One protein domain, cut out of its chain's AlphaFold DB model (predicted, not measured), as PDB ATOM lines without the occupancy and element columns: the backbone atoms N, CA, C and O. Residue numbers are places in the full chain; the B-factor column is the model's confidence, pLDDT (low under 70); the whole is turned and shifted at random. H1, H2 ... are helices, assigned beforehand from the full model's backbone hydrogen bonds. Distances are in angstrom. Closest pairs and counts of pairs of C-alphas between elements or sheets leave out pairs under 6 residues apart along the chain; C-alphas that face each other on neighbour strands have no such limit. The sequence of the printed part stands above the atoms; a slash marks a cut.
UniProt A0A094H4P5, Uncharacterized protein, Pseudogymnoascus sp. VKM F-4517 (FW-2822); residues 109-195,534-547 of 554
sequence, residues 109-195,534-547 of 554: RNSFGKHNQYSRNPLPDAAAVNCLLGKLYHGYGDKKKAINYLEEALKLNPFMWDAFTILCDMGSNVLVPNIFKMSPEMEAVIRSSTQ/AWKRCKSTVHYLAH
ATOM      1  N   ARG A 109      18.158  25.600  40.234       84.06
ATOM      2  CA  ARG A 109      17.940  26.592  41.300       84.06
ATOM      3  C   ARG A 109      18.440  27.963  40.864       84.06
ATOM      4  O   ARG A 109      19.643  28.196  40.877       84.06
ATOM      5  N   ASN A 110      17.527  28.889  40.596       84.06
ATOM      6  CA  ASN A 110      17.834  30.318  40.544       84.06
ATOM      7  C   ASN A 110      17.302  31.006  41.826       84.06
ATOM      8  O   ASN A 110      16.133  30.812  42.196       84.06
ATOM      9  N   SER A 111      18.162  31.752  42.537       80.94
ATOM     10  CA  SER A 111      17.804  32.515  43.749       80.94
ATOM     11  C   SER A 111      17.821  34.036  43.565       80.94
ATOM     12  O   SER A 111      17.626  34.778  44.530       80.94
ATOM     13  N   PHE A 112      17.989  34.507  42.328       81.88
ATOM     14  CA  PHE A 112      17.858  35.915  41.986       81.88
ATOM     15  C   PHE A 112      16.506  36.472  42.463       81.88
ATOM     16  O   PHE A 112      15.493  35.775  42.426       81.88
ATOM     17  N   GLY A 113      16.505  37.703  42.980       78.00
ATOM     18  CA  GLY A 113      15.325  38.356  43.568       78.00
ATOM     19  C   GLY A 113      14.836  37.793  44.915       78.00
ATOM     20  O   GLY A 113      14.037  38.449  45.571       78.00
ATOM     21  N   LYS A 114      15.319  36.626  45.376       81.44
ATOM     22  CA  LYS A 114      14.826  35.942  46.597       81.44
ATOM     23  C   LYS A 114      15.600  36.286  47.874       81.44
ATOM     24  O   LYS A 114      15.399  35.653  48.906       81.44
ATOM     25  N   HIS A 115      16.488  37.275  47.808       82.06
ATOM     26  CA  HIS A 115      17.180  37.839  48.965       82.06
ATOM     27  C   HIS A 115      16.663  39.263  49.157       82.06
ATOM     28  O   HIS A 115      16.892  40.122  48.307       82.06
ATOM     29  N   ASN A 116      15.942  39.499  50.250       83.56
ATOM     30  CA  ASN A 116      15.408  40.809  50.625       83.56
ATOM     31  C   ASN A 116      15.921  41.181  52.031       83.56
ATOM     32  O   ASN A 116      16.781  40.490  52.574       83.56
ATOM     33  N   GLN A 117      15.441  42.270  52.632       77.56
ATOM     34  CA  GLN A 117      15.918  42.706  53.954       77.56
ATOM     35  C   GLN A 117      15.675  41.677  55.080       77.56
ATOM     36  O   GLN A 117      16.555  41.506  55.927       77.56
ATOM     37  N   TYR A 118      14.565  40.931  55.043       81.00
ATOM     38  CA  TYR A 118      14.156  39.972  56.082       81.00
ATOM     39  C   TYR A 118      14.482  38.507  55.746       81.00
ATOM     40  O   TYR A 118      14.624  37.687  56.648       81.00
ATOM     41  N   SER A 119      14.627  38.175  54.462       79.50
ATOM     42  CA  SER A 119      14.825  36.808  53.967       79.50
ATOM     43  C   SER A 119      16.165  36.653  53.250       79.50
ATOM     44  O   SER A 119      16.542  37.485  52.421       79.50
ATOM     45  N   ARG A 120      16.886  35.571  53.559       83.25
ATOM     46  CA  ARG A 120      18.106  35.120  52.867       83.25
ATOM     47  C   ARG A 120      17.965  33.634  52.560       83.25
ATOM     48  O   ARG A 120      17.531  32.868  53.415       83.25
ATOM     49  N   ASN A 121      18.397  33.204  51.378       81.88
ATOM     50  CA  ASN A 121      18.537  31.779  51.082       81.88
ATOM     51  C   ASN A 121      19.947  31.299  51.501       81.88
ATOM     52  O   ASN A 121      20.920  31.745  50.889       81.88
ATOM     53  N   PRO A 122      20.096  30.400  52.499       80.31
ATOM     54  CA  PRO A 122      21.408  29.948  52.974       80.31
ATOM     55  C   PRO A 122      22.096  28.955  52.022       80.31
ATOM     56  O   PRO A 122      23.309  28.760  52.105       80.31
ATOM     57  N   LEU A 123      21.347  28.313  51.118       87.56
ATOM     58  CA  LEU A 123      21.897  27.373  50.141       87.56
ATOM     59  C   LEU A 123      22.284  28.096  48.840       87.56
ATOM     60  O   LEU A 123      21.521  28.936  48.363       87.56
ATOM     61  N   PRO A 124      23.419  27.743  48.210       91.06
ATOM     62  CA  PRO A 124      23.847  28.365  46.962       91.06
ATOM     63  C   PRO A 124      22.874  28.058  45.817       91.06
ATOM     64  O   PRO A 124      22.201  27.021  45.799       91.06
ATOM     65  N   ASP A 125      22.837  28.951  44.834       91.38
ATOM     66  CA  ASP A 125      22.112  28.760  43.582       91.38
ATOM     67  C   ASP A 125      23.036  28.315  42.440       91.38
ATOM     68  O   ASP A 125      24.251  28.172  42.603       91.38
ATOM     69  N   ALA A 126      22.454  28.063  41.269       93.25
ATOM     70  CA  ALA A 126      23.193  27.595  40.106       93.25
ATOM     71  C   ALA A 126      24.281  28.581  39.653       93.25
ATOM     72  O   ALA A 126      25.330  28.133  39.195       93.25
ATOM     73  N   ALA A 127      24.088  29.894  39.827       93.31
ATOM     74  CA  ALA A 127      25.090  30.898  39.476       93.31
ATOM     75  C   ALA A 127      26.309  30.827  40.412       93.31
ATOM     76  O   ALA A 127      27.450  30.789  39.942       93.31
ATOM     77  N   ALA A 128      26.081  30.733  41.726       94.88
ATOM     78  CA  ALA A 128      27.147  30.564  42.712       94.88
ATOM     79  C   ALA A 128      27.912  29.239  42.525       94.88
ATOM     80  O   ALA A 128      29.147  29.228  42.568       94.88
ATOM     81  N   VAL A 129      27.210  28.131  42.258       96.38
ATOM     82  CA  VAL A 129      27.854  26.825  42.027       96.38
ATOM     83  C   VAL A 129      28.637  26.799  40.709       96.38
ATOM     84  O   VAL A 129      29.779  26.337  40.706       96.38
ATOM     85  N   ASN A 130      28.097  27.351  39.618       96.12
ATOM     86  CA  ASN A 130      28.818  27.466  38.345       96.12
ATOM     87  C   ASN A 130      30.057  28.376  38.460       96.12
ATOM     88  O   ASN A 130      31.116  28.038  37.931       96.12
ATOM     89  N   CYS A 131      29.984  29.470  39.225       96.50
ATOM     90  CA  CYS A 131      31.150  30.310  39.520       96.50
ATOM     91  C   CYS A 131      32.246  29.526  40.272       96.50
ATOM     92  O   CYS A 131      33.426  29.595  39.917       96.50
ATOM     93  N   LEU A 132      31.866  28.714  41.267       97.12
ATOM     94  CA  LEU A 132      32.806  27.865  42.006       97.12
ATOM     95  C   LEU A 132      33.395  26.736  41.139       97.12
ATOM     96  O   LEU A 132      34.599  26.489  41.217       97.12
ATOM     97  N   LEU A 133      32.602  26.101  40.268       96.81
ATOM     98  CA  LEU A 133      33.106  25.151  39.266       96.81
ATOM     99  C   LEU A 133      34.115  25.811  38.322       96.81
ATOM    100  O   LEU A 133      35.180  25.245  38.084       96.81
ATOM    101  N   GLY A 134      33.834  27.024  37.845       96.38
ATOM    102  CA  GLY A 134      34.763  27.805  37.029       96.38
ATOM    103  C   GLY A 134      36.099  28.064  37.733       96.38
ATOM    104  O   GLY A 134      37.156  27.794  37.162       96.38
ATOM    105  N   LYS A 135      36.061  28.491  39.004       96.62
ATOM    106  CA  LYS A 135      37.253  28.662  39.861       96.62
ATOM    107  C   LYS A 135      38.050  27.362  40.021       96.62
ATOM    108  O   LYS A 135      39.270  27.368  39.862       96.62
ATOM    109  N   LEU A 136      37.372  26.244  40.288       97.31
ATOM    110  CA  LEU A 136      38.006  24.931  40.445       97.31
ATOM    111  C   LEU A 136      38.628  24.423  39.136       97.31
ATOM    112  O   LEU A 136      39.759  23.945  39.151       97.31
ATOM    113  N   TYR A 137      37.936  24.548  37.999       97.19
ATOM    114  CA  TYR A 137      38.482  24.164  36.694       97.19
ATOM    115  C   TYR A 137      39.644  25.065  36.256       97.19
ATOM    116  O   TYR A 137      40.577  24.569  35.622       97.19
ATOM    117  N   HIS A 138      39.637  26.349  36.636       95.62
ATOM    118  CA  HIS A 138      40.766  27.251  36.412       95.62
ATOM    119  C   HIS A 138      42.006  26.807  37.203       95.62
ATOM    120  O   HIS A 138      43.062  26.619  36.599       95.62
ATOM    121  N   GLY A 139      41.867  26.544  38.510       94.31
ATOM    122  CA  GLY A 139      42.947  25.995  39.345       94.31
ATOM    123  C   GLY A 139      43.423  24.609  38.889       94.31
ATOM    124  O   GLY A 139      44.612  24.308  38.931       94.31
ATOM    125  N   TYR A 140      42.516  23.791  38.347       95.69
ATOM    126  CA  TYR A 140      42.836  22.498  37.733       95.69
ATOM    127  C   TYR A 140      43.536  22.603  36.359       95.69
ATOM    128  O   TYR A 140      44.023  21.600  35.836       95.69
ATOM    129  N   GLY A 141      43.586  23.793  35.753       93.50
ATOM    130  CA  GLY A 141      44.218  24.051  34.455       93.50
ATOM    131  C   GLY A 141      43.334  23.806  33.221       93.50
ATOM    132  O   GLY A 141      43.753  24.125  32.105       93.50
ATOM    133  N   ASP A 142      42.101  23.314  33.376       94.75
ATOM    134  CA  ASP A 142      41.154  23.132  32.264       94.75
ATOM    135  C   ASP A 142      40.418  24.444  31.956       94.75
ATOM    136  O   ASP A 142      39.231  24.627  32.243       94.75
ATOM    137  N   LYS A 143      41.153  25.383  31.348       93.69
ATOM    138  CA  LYS A 143      40.642  26.718  30.999       93.69
ATOM    139  C   LYS A 143      39.408  26.682  30.094       93.69
ATOM    140  O   LYS A 143      38.586  27.587  30.169       93.69
ATOM    141  N   LYS A 144      39.250  25.647  29.257       94.25
ATOM    142  CA  LYS A 144      38.088  25.516  28.361       94.25
ATOM    143  C   LYS A 144      36.815  25.261  29.163       94.25
ATOM    144  O   LYS A 144      35.827  25.959  28.961       94.25
ATOM    145  N   LYS A 145      36.849  24.316  30.108       94.94
ATOM    146  CA  LYS A 145      35.719  24.111  31.024       94.94
ATOM    147  C   LYS A 145      35.514  25.312  31.938       94.94
ATOM    148  O   LYS A 145      34.378  25.739  32.095       94.94
ATOM    149  N   ALA A 146      36.591  25.895  32.472       95.38
ATOM    150  CA  ALA A 146      36.501  27.081  33.322       95.38
ATOM    151  C   ALA A 146      35.709  28.216  32.648       95.38
ATOM    152  O   ALA A 146      34.757  28.712  33.241       95.38
ATOM    153  N   ILE A 147      36.030  28.558  31.391       94.56
ATOM    154  CA  ILE A 147      35.283  29.560  30.612       94.56
ATOM    155  C   ILE A 147      33.796  29.190  30.516       94.56
ATOM    156  O   ILE A 147      32.954  30.015  30.857       94.56
ATOM    157  N   ASN A 148      33.464  27.949  30.141       94.75
ATOM    158  CA  ASN A 148      32.071  27.513  29.987       94.75
ATOM    159  C   ASN A 148      31.240  27.694  31.274       94.75
ATOM    160  O   ASN A 148      30.152  28.266  31.216       94.75
ATOM    161  N   TYR A 149      31.741  27.252  32.436       95.75
ATOM    162  CA  TYR A 149      31.002  27.389  33.701       95.75
ATOM    163  C   TYR A 149      30.921  28.847  34.182       95.75
ATOM    164  O   TYR A 149      29.893  29.249  34.723       95.75
ATOM    165  N   LEU A 150      31.950  29.674  33.952       94.56
ATOM    166  CA  LEU A 150      31.884  31.108  34.276       94.56
ATOM    167  C   LEU A 150      30.909  31.862  33.358       94.56
ATOM    168  O   LEU A 150      30.169  32.726  33.828       94.56
ATOM    169  N   GLU A 151      30.839  31.500  32.076       92.56
ATOM    170  CA  GLU A 151      29.800  32.002  31.179       92.56
ATOM    171  C   GLU A 151      28.394  31.564  31.614       92.56
ATOM    172  O   GLU A 151      27.473  32.376  31.557       92.56
ATOM    173  N   GLU A 152      28.188  30.305  32.030       92.12
ATOM    174  CA  GLU A 152      26.898  29.872  32.590       92.12
ATOM    175  C   GLU A 152      26.541  30.677  33.849       92.12
ATOM    176  O   GLU A 152      25.407  31.137  33.967       92.12
ATOM    177  N   ALA A 153      27.494  30.917  34.756       92.88
ATOM    178  CA  ALA A 153      27.262  31.729  35.951       92.88
ATOM    179  C   ALA A 153      26.777  33.151  35.611       92.88
ATOM    180  O   ALA A 153      25.820  33.628  36.219       92.88
ATOM    181  N   LEU A 154      27.381  33.798  34.608       90.69
ATOM    182  CA  LEU A 154      27.001  35.144  34.158       90.69
ATOM    183  C   LEU A 154      25.679  35.181  33.371       90.69
ATOM    184  O   LEU A 154      24.966  36.178  33.435       90.69
ATOM    185  N   LYS A 155      25.314  34.105  32.659       89.75
ATOM    186  CA  LYS A 155      24.002  33.976  31.986       89.75
ATOM    187  C   LYS A 155      22.851  33.879  33.001       89.75
ATOM    188  O   LYS A 155      21.780  34.435  32.760       89.75
ATOM    189  N   LEU A 156      23.095  33.213  34.133       89.06
ATOM    190  CA  LEU A 156      22.158  33.075  35.254       89.06
ATOM    191  C   LEU A 156      22.090  34.349  36.117       89.06
ATOM    192  O   LEU A 156      21.005  34.777  36.509       89.06
ATOM    193  N   ASN A 157      23.242  34.962  36.410       90.06
ATOM    194  CA  ASN A 157      23.354  36.197  37.186       90.06
ATOM    195  C   ASN A 157      24.509  37.084  36.660       90.06
ATOM    196  O   ASN A 157      25.670  36.859  37.020       90.06
ATOM    197  N   PRO A 158      24.212  38.136  35.872       90.00
ATOM    198  CA  PRO A 158      25.212  39.072  35.355       90.00
ATOM    199  C   PRO A 158      26.054  39.784  36.422       90.00
ATOM    200  O   PRO A 158      27.165  40.208  36.127       90.00
ATOM    201  N   PHE A 159      25.568  39.905  37.663       89.62
ATOM    202  CA  PHE A 159      26.267  40.611  38.744       89.62
ATOM    203  C   PHE A 159      27.341  39.760  39.453       89.62
ATOM    204  O   PHE A 159      27.930  40.202  40.440       89.62
ATOM    205  N   MET A 160      27.633  38.550  38.959       91.00
ATOM    206  CA  MET A 160      28.705  37.681  39.468       91.00
ATOM    207  C   MET A 160      30.097  38.208  39.072       91.00
ATOM    208  O   MET A 160      30.775  37.633  38.221       91.00
ATOM    209  N   TRP A 161      30.534  39.303  39.703       90.50
ATOM    210  CA  TRP A 161      31.796  39.997  39.406       90.50
ATOM    211  C   TRP A 161      33.022  39.066  39.373       90.50
ATOM    212  O   TRP A 161      33.800  39.104  38.422       90.50
ATOM    213  N   ASP A 162      33.132  38.152  40.341       91.25
ATOM    214  CA  ASP A 162      34.160  37.102  40.402       91.25
ATOM    215  C   ASP A 162      34.276  36.254  39.124       91.25
ATOM    216  O   ASP A 162      35.357  35.770  38.796       91.25
ATOM    217  N   ALA A 163      33.168  36.017  38.419       92.81
ATOM    218  CA  ALA A 163      33.180  35.242  37.183       92.81
ATOM    219  C   ALA A 163      33.683  36.082  36.002       92.81
ATOM    220  O   ALA A 163      34.402  35.571  35.143       92.81
ATOM    221  N   PHE A 164      33.354  37.376  35.986       91.00
ATOM    222  CA  PHE A 164      33.834  38.322  34.983       91.00
ATOM    223  C   PHE A 164      35.351  38.538  35.080       91.00
ATOM    224  O   PHE A 164      36.048  38.411  34.073       91.00
ATOM    225  N   THR A 165      35.886  38.788  36.280       90.69
ATOM    226  CA  THR A 165      37.329  39.025  36.468       90.69
ATOM    227  C   THR A 165      38.168  37.821  36.048       90.69
ATOM    228  O   THR A 165      39.107  37.976  35.272       90.69
ATOM    229  N   ILE A 166      37.784  36.603  36.444       91.44
ATOM    230  CA  ILE A 166      38.523  35.383  36.081       91.44
ATOM    231  C   ILE A 166      38.465  35.114  34.564       91.44
ATOM    232  O   ILE A 166      39.450  34.651  33.983       91.44
ATOM    233  N   LEU A 167      37.360  35.442  33.879       90.44
ATOM    234  CA  LEU A 167      37.290  35.382  32.411       90.44
ATOM    235  C   LEU A 167      38.253  36.376  31.735       90.44
ATOM    236  O   LEU A 167      38.891  36.015  30.735       90.44
ATOM    237  N   CYS A 168      38.400  37.589  32.277       89.62
ATOM    238  CA  CYS A 168      39.389  38.567  31.814       89.62
ATOM    239  C   CYS A 168      40.831  38.101  32.084       89.62
ATOM    240  O   CYS A 168      41.665  38.157  31.177       89.62
ATOM    241  N   ASP A 169      41.115  37.564  33.274       88.50
ATOM    242  CA  ASP A 169      42.442  37.063  33.669       88.50
ATOM    243  C   ASP A 169      42.894  35.866  32.818       88.50
ATOM    244  O   ASP A 169      44.061  35.759  32.429       88.50
ATOM    245  N   MET A 170      41.957  34.984  32.450       87.56
ATOM    246  CA  MET A 170      42.206  33.901  31.494       87.56
ATOM    247  C   MET A 170      42.479  34.395  30.063       87.56
ATOM    248  O   MET A 170      42.957  33.607  29.242       87.56
ATOM    249  N   GLY A 171      42.218  35.671  29.758       82.50
ATOM    250  CA  GLY A 171      42.402  36.270  28.436       82.50
ATOM    251  C   GLY A 171      41.297  35.918  27.437       82.50
ATOM    252  O   GLY A 171      41.547  35.931  26.232       82.50
ATOM    253  N   SER A 172      40.096  35.573  27.912       83.62
ATOM    254  CA  SER A 172      38.945  35.337  27.031       83.62
ATOM    255  C   SER A 172      38.376  36.662  26.500       83.62
ATOM    256  O   SER A 172      38.341  37.669  27.204       83.62
ATOM    257  N   ASN A 173      37.955  36.682  25.231       74.00
ATOM    258  CA  ASN A 173      37.454  37.893  24.573       74.00
ATOM    259  C   ASN A 173      35.965  38.123  24.888       74.00
ATOM    260  O   ASN A 173      35.092  37.856  24.058       74.00
ATOM    261  N   VAL A 174      35.673  38.567  26.112       75.50
ATOM    262  CA  VAL A 174      34.300  38.805  26.573       75.50
ATOM    263  C   VAL A 174      33.837  40.216  26.211       75.50
ATOM    264  O   VAL A 174      34.358  41.215  26.703       75.50
ATOM    265  N   LEU A 175      32.811  40.308  25.363       77.06
ATOM    266  CA  LEU A 175      32.179  41.578  25.013       77.06
ATOM    267  C   LEU A 175      31.292  42.053  26.172       77.06
ATOM    268  O   LEU A 175      30.179  41.557  26.330       77.06
ATOM    269  N   VAL A 176      31.761  43.037  26.945       77.19
ATOM    270  CA  VAL A 176      31.070  43.628  28.114       77.19
ATOM    271  C   VAL A 176      29.556  43.870  27.896       77.19
ATOM    272  O   VAL A 176      28.775  43.436  28.747       77.19
ATOM    273  N   PRO A 177      29.078  44.434  26.760       76.44
ATOM    274  CA  PRO A 177      27.641  44.641  26.520       76.44
ATOM    275  C   PRO A 177      26.805  43.359  26.366       76.44
ATOM    276  O   PRO A 177      25.585  43.411  26.486       76.44
ATOM    277  N   ASN A 178      27.430  42.210  26.093       81.12
ATOM    278  CA  ASN A 178      26.744  40.918  25.992       81.12
ATOM    279  C   ASN A 178      26.590  40.217  27.352       81.12
ATOM    280  O   ASN A 178      25.826  39.252  27.434       81.12
ATOM    281  N   ILE A 179      27.315  40.681  28.376       80.69
ATOM    282  CA  ILE A 179      27.329  40.139  29.741       80.69
ATOM    283  C   ILE A 179      26.294  40.879  30.585       80.69
ATOM    284  O   ILE A 179      25.333  40.283  31.060       80.69
ATOM    285  N   PHE A 180      26.461  42.200  30.715       82.50
ATOM    286  CA  PHE A 180      25.607  43.068  31.523       82.50
ATOM    287  C   PHE A 180      24.354  43.472  30.740       82.50
ATOM    288  O   PHE A 180      24.149  44.629  30.374       82.50
ATOM    289  N   LYS A 181      23.522  42.470  30.457       83.31
ATOM    290  CA  LYS A 181      22.204  42.596  29.832       83.31
ATOM    291  C   LYS A 181      21.158  41.873  30.675       83.31
ATOM    292  O   LYS A 181      21.494  40.981  31.452       83.31
ATOM    293  N   MET A 182      19.890  42.230  30.489       80.19
ATOM    294  CA  MET A 182      18.792  41.518  31.136       80.19
ATOM    295  C   MET A 182      18.783  40.057  30.657       80.19
ATOM    296  O   MET A 182      18.862  39.790  29.454       80.19
ATOM    297  N   SER A 183      18.745  39.114  31.597       81.31
ATOM    298  CA  SER A 183      18.609  37.683  31.303       81.31
ATOM    299  C   SER A 183      17.120  37.317  31.275       81.31
ATOM    300  O   SER A 183      16.383  37.816  32.129       81.31
ATOM    301  N   PRO A 184      16.638  36.443  30.371       79.31
ATOM    302  CA  PRO A 184      15.226  36.043  30.349       79.31
ATOM    303  C   PRO A 184      14.771  35.382  31.662       79.31
ATOM    304  O   PRO A 184      13.604  35.486  32.030       79.31
ATOM    305  N   GLU A 185      15.686  34.763  32.414       77.19
ATOM    306  CA  GLU A 185      15.406  34.266  33.769       77.19
ATOM    307  C   GLU A 185      15.165  35.403  34.773       77.19
ATOM    308  O   GLU A 185      14.311  35.286  35.647       77.19
ATOM    309  N   MET A 186      15.875  36.525  34.625       80.31
ATOM    310  CA  MET A 186      15.703  37.711  35.464       80.31
ATOM    311  C   MET A 186      14.346  38.376  35.199       80.31
ATOM    312  O   MET A 186      13.640  38.710  36.148       80.31
ATOM    313  N   GLU A 187      13.926  38.471  33.934       81.44
ATOM    314  CA  GLU A 187      12.575  38.932  33.573       81.44
ATOM    315  C   GLU A 187      11.483  38.014  34.147       81.44
ATOM    316  O   GLU A 187      10.472  38.494  34.662       81.44
ATOM    317  N   ALA A 188      11.689  36.693  34.100       80.50
ATOM    318  CA  ALA A 188      10.754  35.718  34.661       80.50
ATOM    319  C   ALA A 188      10.653  35.806  36.194       80.50
ATOM    320  O   ALA A 188       9.558  35.660  36.742       80.50
ATOM    321  N   VAL A 189      11.757  36.097  36.894       78.69
ATOM    322  CA  VAL A 189      11.738  36.385  38.338       78.69
ATOM    323  C   VAL A 189      10.893  37.627  38.623       78.69
ATOM    324  O   VAL A 189       9.938  37.527  39.385       78.69
ATOM    325  N   ILE A 190      11.169  38.758  37.963       79.69
ATOM    326  CA  ILE A 190      10.474  40.034  38.224       79.69
ATOM    327  C   ILE A 190       8.955  39.897  38.019       79.69
ATOM    328  O   ILE A 190       8.172  40.369  38.843       79.69
ATOM    329  N   ARG A 191       8.529  39.187  36.964       78.38
ATOM    330  CA  ARG A 191       7.105  38.942  36.659       78.38
ATOM    331  C   ARG A 191       6.429  37.939  37.602       78.38
ATOM    332  O   ARG A 191       5.207  37.961  37.712       78.38
ATOM    333  N   SER A 192       7.188  37.061  38.262       71.44
ATOM    334  CA  SER A 192       6.638  36.095  39.228       71.44
ATOM    335  C   SER A 192       6.598  36.632  40.661       71.44
ATOM    336  O   SER A 192       5.695  36.253  41.404       71.44
ATOM    337  N   SER A 193       7.462  37.587  41.033       62.81
ATOM    338  CA  SER A 193       7.326  38.332  42.298       62.81
ATOM    339  C   SER A 193       5.998  39.093  42.408       62.81
ATOM    340  O   SER A 193       5.450  39.194  43.500       62.81
ATOM    341  N   THR A 194       5.414  39.542  41.291       59.41
ATOM    342  CA  THR A 194       4.093  40.201  41.262       59.41
ATOM    343  C   THR A 194       2.932  39.275  41.663       59.41
ATOM    344  O   THR A 194       1.845  39.757  41.961       59.41
ATOM    345  N   GLN A 195       3.127  37.948  41.647       49.66
ATOM    346  CA  GLN A 195       2.053  36.953  41.789       49.66
ATOM    347  C   GLN A 195       2.007  36.246  43.155       49.66
ATOM    348  O   GLN A 195       1.188  35.345  43.336       49.66
ATOM    349  N   ALA A 534      47.603  40.834  35.939       41.53
ATOM    350  CA  ALA A 534      46.367  40.987  35.159       41.53
ATOM    351  C   ALA A 534      46.073  42.444  34.744       41.53
ATOM    352  O   ALA A 534      45.748  42.727  33.589       41.53
ATOM    353  N   TRP A 535      46.257  43.389  35.672       42.25
ATOM    354  CA  TRP A 535      45.819  44.785  35.536       42.25
ATOM    355  C   TRP A 535      46.414  45.544  34.341       42.25
ATOM    356  O   TRP A 535      45.733  46.369  33.726       42.25
ATOM    357  N   LYS A 536      47.657  45.238  33.942       36.22
ATOM    358  CA  LYS A 536      48.278  45.853  32.755       36.22
ATOM    359  C   LYS A 536      47.639  45.385  31.440       36.22
ATOM    360  O   LYS A 536      47.735  46.092  30.439       36.22
ATOM    361  N   ARG A 537      46.964  44.228  31.425       37.97
ATOM    362  CA  ARG A 537      46.311  43.680  30.226       37.97
ATOM    363  C   ARG A 537      44.948  44.313  29.958       37.97
ATOM    364  O   ARG A 537      44.728  44.753  28.834       37.97
ATOM    365  N   CYS A 538      44.083  44.450  30.968       39.00
ATOM    366  CA  CYS A 538      42.767  45.083  30.791       39.00
ATOM    367  C   CYS A 538      42.866  46.527  30.274       39.00
ATOM    368  O   CYS A 538      42.193  46.854  29.297       39.00
ATOM    369  N   LYS A 539      43.764  47.357  30.834       36.53
ATOM    370  CA  LYS A 539      43.996  48.730  30.333       36.53
ATOM    371  C   LYS A 539      44.382  48.758  28.845       36.53
ATOM    372  O   LYS A 539      43.917  49.630  28.116       36.53
ATOM    373  N   SER A 540      45.177  47.789  28.383       36.38
ATOM    374  CA  SER A 540      45.592  47.690  26.977       36.38
ATOM    375  C   SER A 540      44.436  47.285  26.050       36.38
ATOM    376  O   SER A 540      44.214  47.935  25.029       36.38
ATOM    377  N   THR A 541      43.641  46.274  26.425       41.25
ATOM    378  CA  THR A 541      42.496  45.805  25.620       41.25
ATOM    379  C   THR A 541      41.422  46.885  25.442       41.25
ATOM    380  O   THR A 541      40.900  47.048  24.339       41.25
ATOM    381  N   VAL A 542      41.119  47.655  26.496       41.31
ATOM    382  CA  VAL A 542      40.129  48.747  26.435       41.31
ATOM    383  C   VAL A 542      40.618  49.884  25.525       41.31
ATOM    384  O   VAL A 542      39.894  50.288  24.613       41.31
ATOM    385  N   HIS A 543      41.873  50.331  25.669       38.16
ATOM    386  CA  HIS A 543      42.446  51.358  24.785       38.16
ATOM    387  C   HIS A 543      42.485  50.933  23.306       38.16
ATOM    388  O   HIS A 543      42.224  51.757  22.426       38.16
ATOM    389  N   TYR A 544      42.766  49.657  23.016       33.75
ATOM    390  CA  TYR A 544      42.810  49.147  21.639       33.75
ATOM    391  C   TYR A 544      41.442  49.157  20.937       33.75
ATOM    392  O   TYR A 544      41.380  49.312  19.716       33.75
ATOM    393  N   LEU A 545      40.347  49.011  21.689       41.00
ATOM    394  CA  LEU A 545      38.985  49.098  21.154       41.00
ATOM    395  C   LEU A 545      38.513  50.549  20.987       41.00
ATOM    396  O   LEU A 545      37.790  50.839  20.033       41.00
ATOM    397  N   ALA A 546      38.958  51.466  21.850       39.47
ATOM    398  CA  ALA A 546      38.648  52.892  21.734       39.47
ATOM    399  C   ALA A 546      39.273  53.535  20.478       39.47
ATOM    400  O   ALA A 546      38.607  54.291  19.772       39.47
ATOM    401  N   HIS A 547      40.528  53.204  20.154       37.69
ATOM    402  CA  HIS A 547      41.261  53.861  19.060       37.69
ATOM    403  C   HIS A 547      40.850  53.446  17.636       37.69
ATOM    404  O   HIS A 547      41.222  54.120  16.677       37.69
TER     405      HIS A 547
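What this domain is: This is residues 109 to 195 and 534 to 547 of the 554 residues of an uncharacterized protein of Pseudogymnoascus sp. VKM F-4517 (FW-2822) (UniProt A0A094H4P5). Three helices, H1, H2 and H3, lie side by side at shallow tilts with their centres in a triangle and make the core. Beyond H3 the chain folds back through the small H4 to H5, which lies at one end of the long axis together with the opening loop of residues 109 to 125; H6 lies at the other end, turned about perpendicular to H3, and its residues 542 to 547 stick out. The printed part has 101 residues with six named helices, H1 to H6 in that order along the chain, and no named strand; the class is all helix. It is only just loose, close to compact, with a radius of gyration of the C-alphas of 15.5 A and spans of 47 by 35 by 22 A.

Where its parts are: Begin at Arg 109; residues 109 to 125 hold no named element. Find C-alpha 126 at (23.193, 27.595, 40.106); from there H1 runs 19.8 A to residue 139. After a tight link, H2 runs 20.0 A over residues 143 to 156. Another tight link brings you to H3, residues 161 to 169, 12.4 A long. Go on to H4, residues 176 to 179, and to H5, residues 184 to 193, 14.5 A long, which begins at C-alpha 184 at (15.226, 36.043, 30.349). Past the cut, H6 runs 19.4 A from residue 535 to C-alpha 547 at (41.261, 53.861, 19.060).

How they stand to each other: Look first at Gly 134 and Ala 146, the closest C-alphas of H1 and H2, 4.2 A apart: these helices touch as a helical hairpin, opposite ways at a shallow tilt of 17 degrees. H2 and H3 form a second helical hairpin at a shallow tilt of 31 degrees, and their closest C-alphas, Leu 150 and Ala 163, are 5.2 A apart. H1 touches H3 with residues 131 to 135 alone, the same way at a shallow tilt of 29 degrees; the closest C-alphas are those of Cys 131 and Ala 163, 5.8 A apart. H4 is close to H2 but not clearly touching, with the C-alphas of Leu 154 and Ile 179 closest at 6.7 A. H5 is also close to H2 but not clearly touching, closest at the C-alphas of Leu 156 and Glu 185, 7.0 A. H6 is close to H3 but not clearly touching, about perpendicular at 82 degrees, with the C-alphas of Cys 168 and Cys 538 closest at 7.4 A. In H1, H2, H3 and H5 every O i to N i+4 pair is within hydrogen-bond range; H6 has 7 of 9, and H4 is too short for such a pair.

The domain as a whole: The two C-alphas farthest apart, those of Gln 195 and His 547, are 48.4 A apart. Residues 196 to 533 are not printed, and C-alphas 195 and 534 are 45.0 A apart across this cut. Of the links that are printed whole, H3 to H4 is short and the others are tight. The mean pLDDT of the printed part is 79.8; look for values under 70 at residues 193 to 195 and 534 to 547.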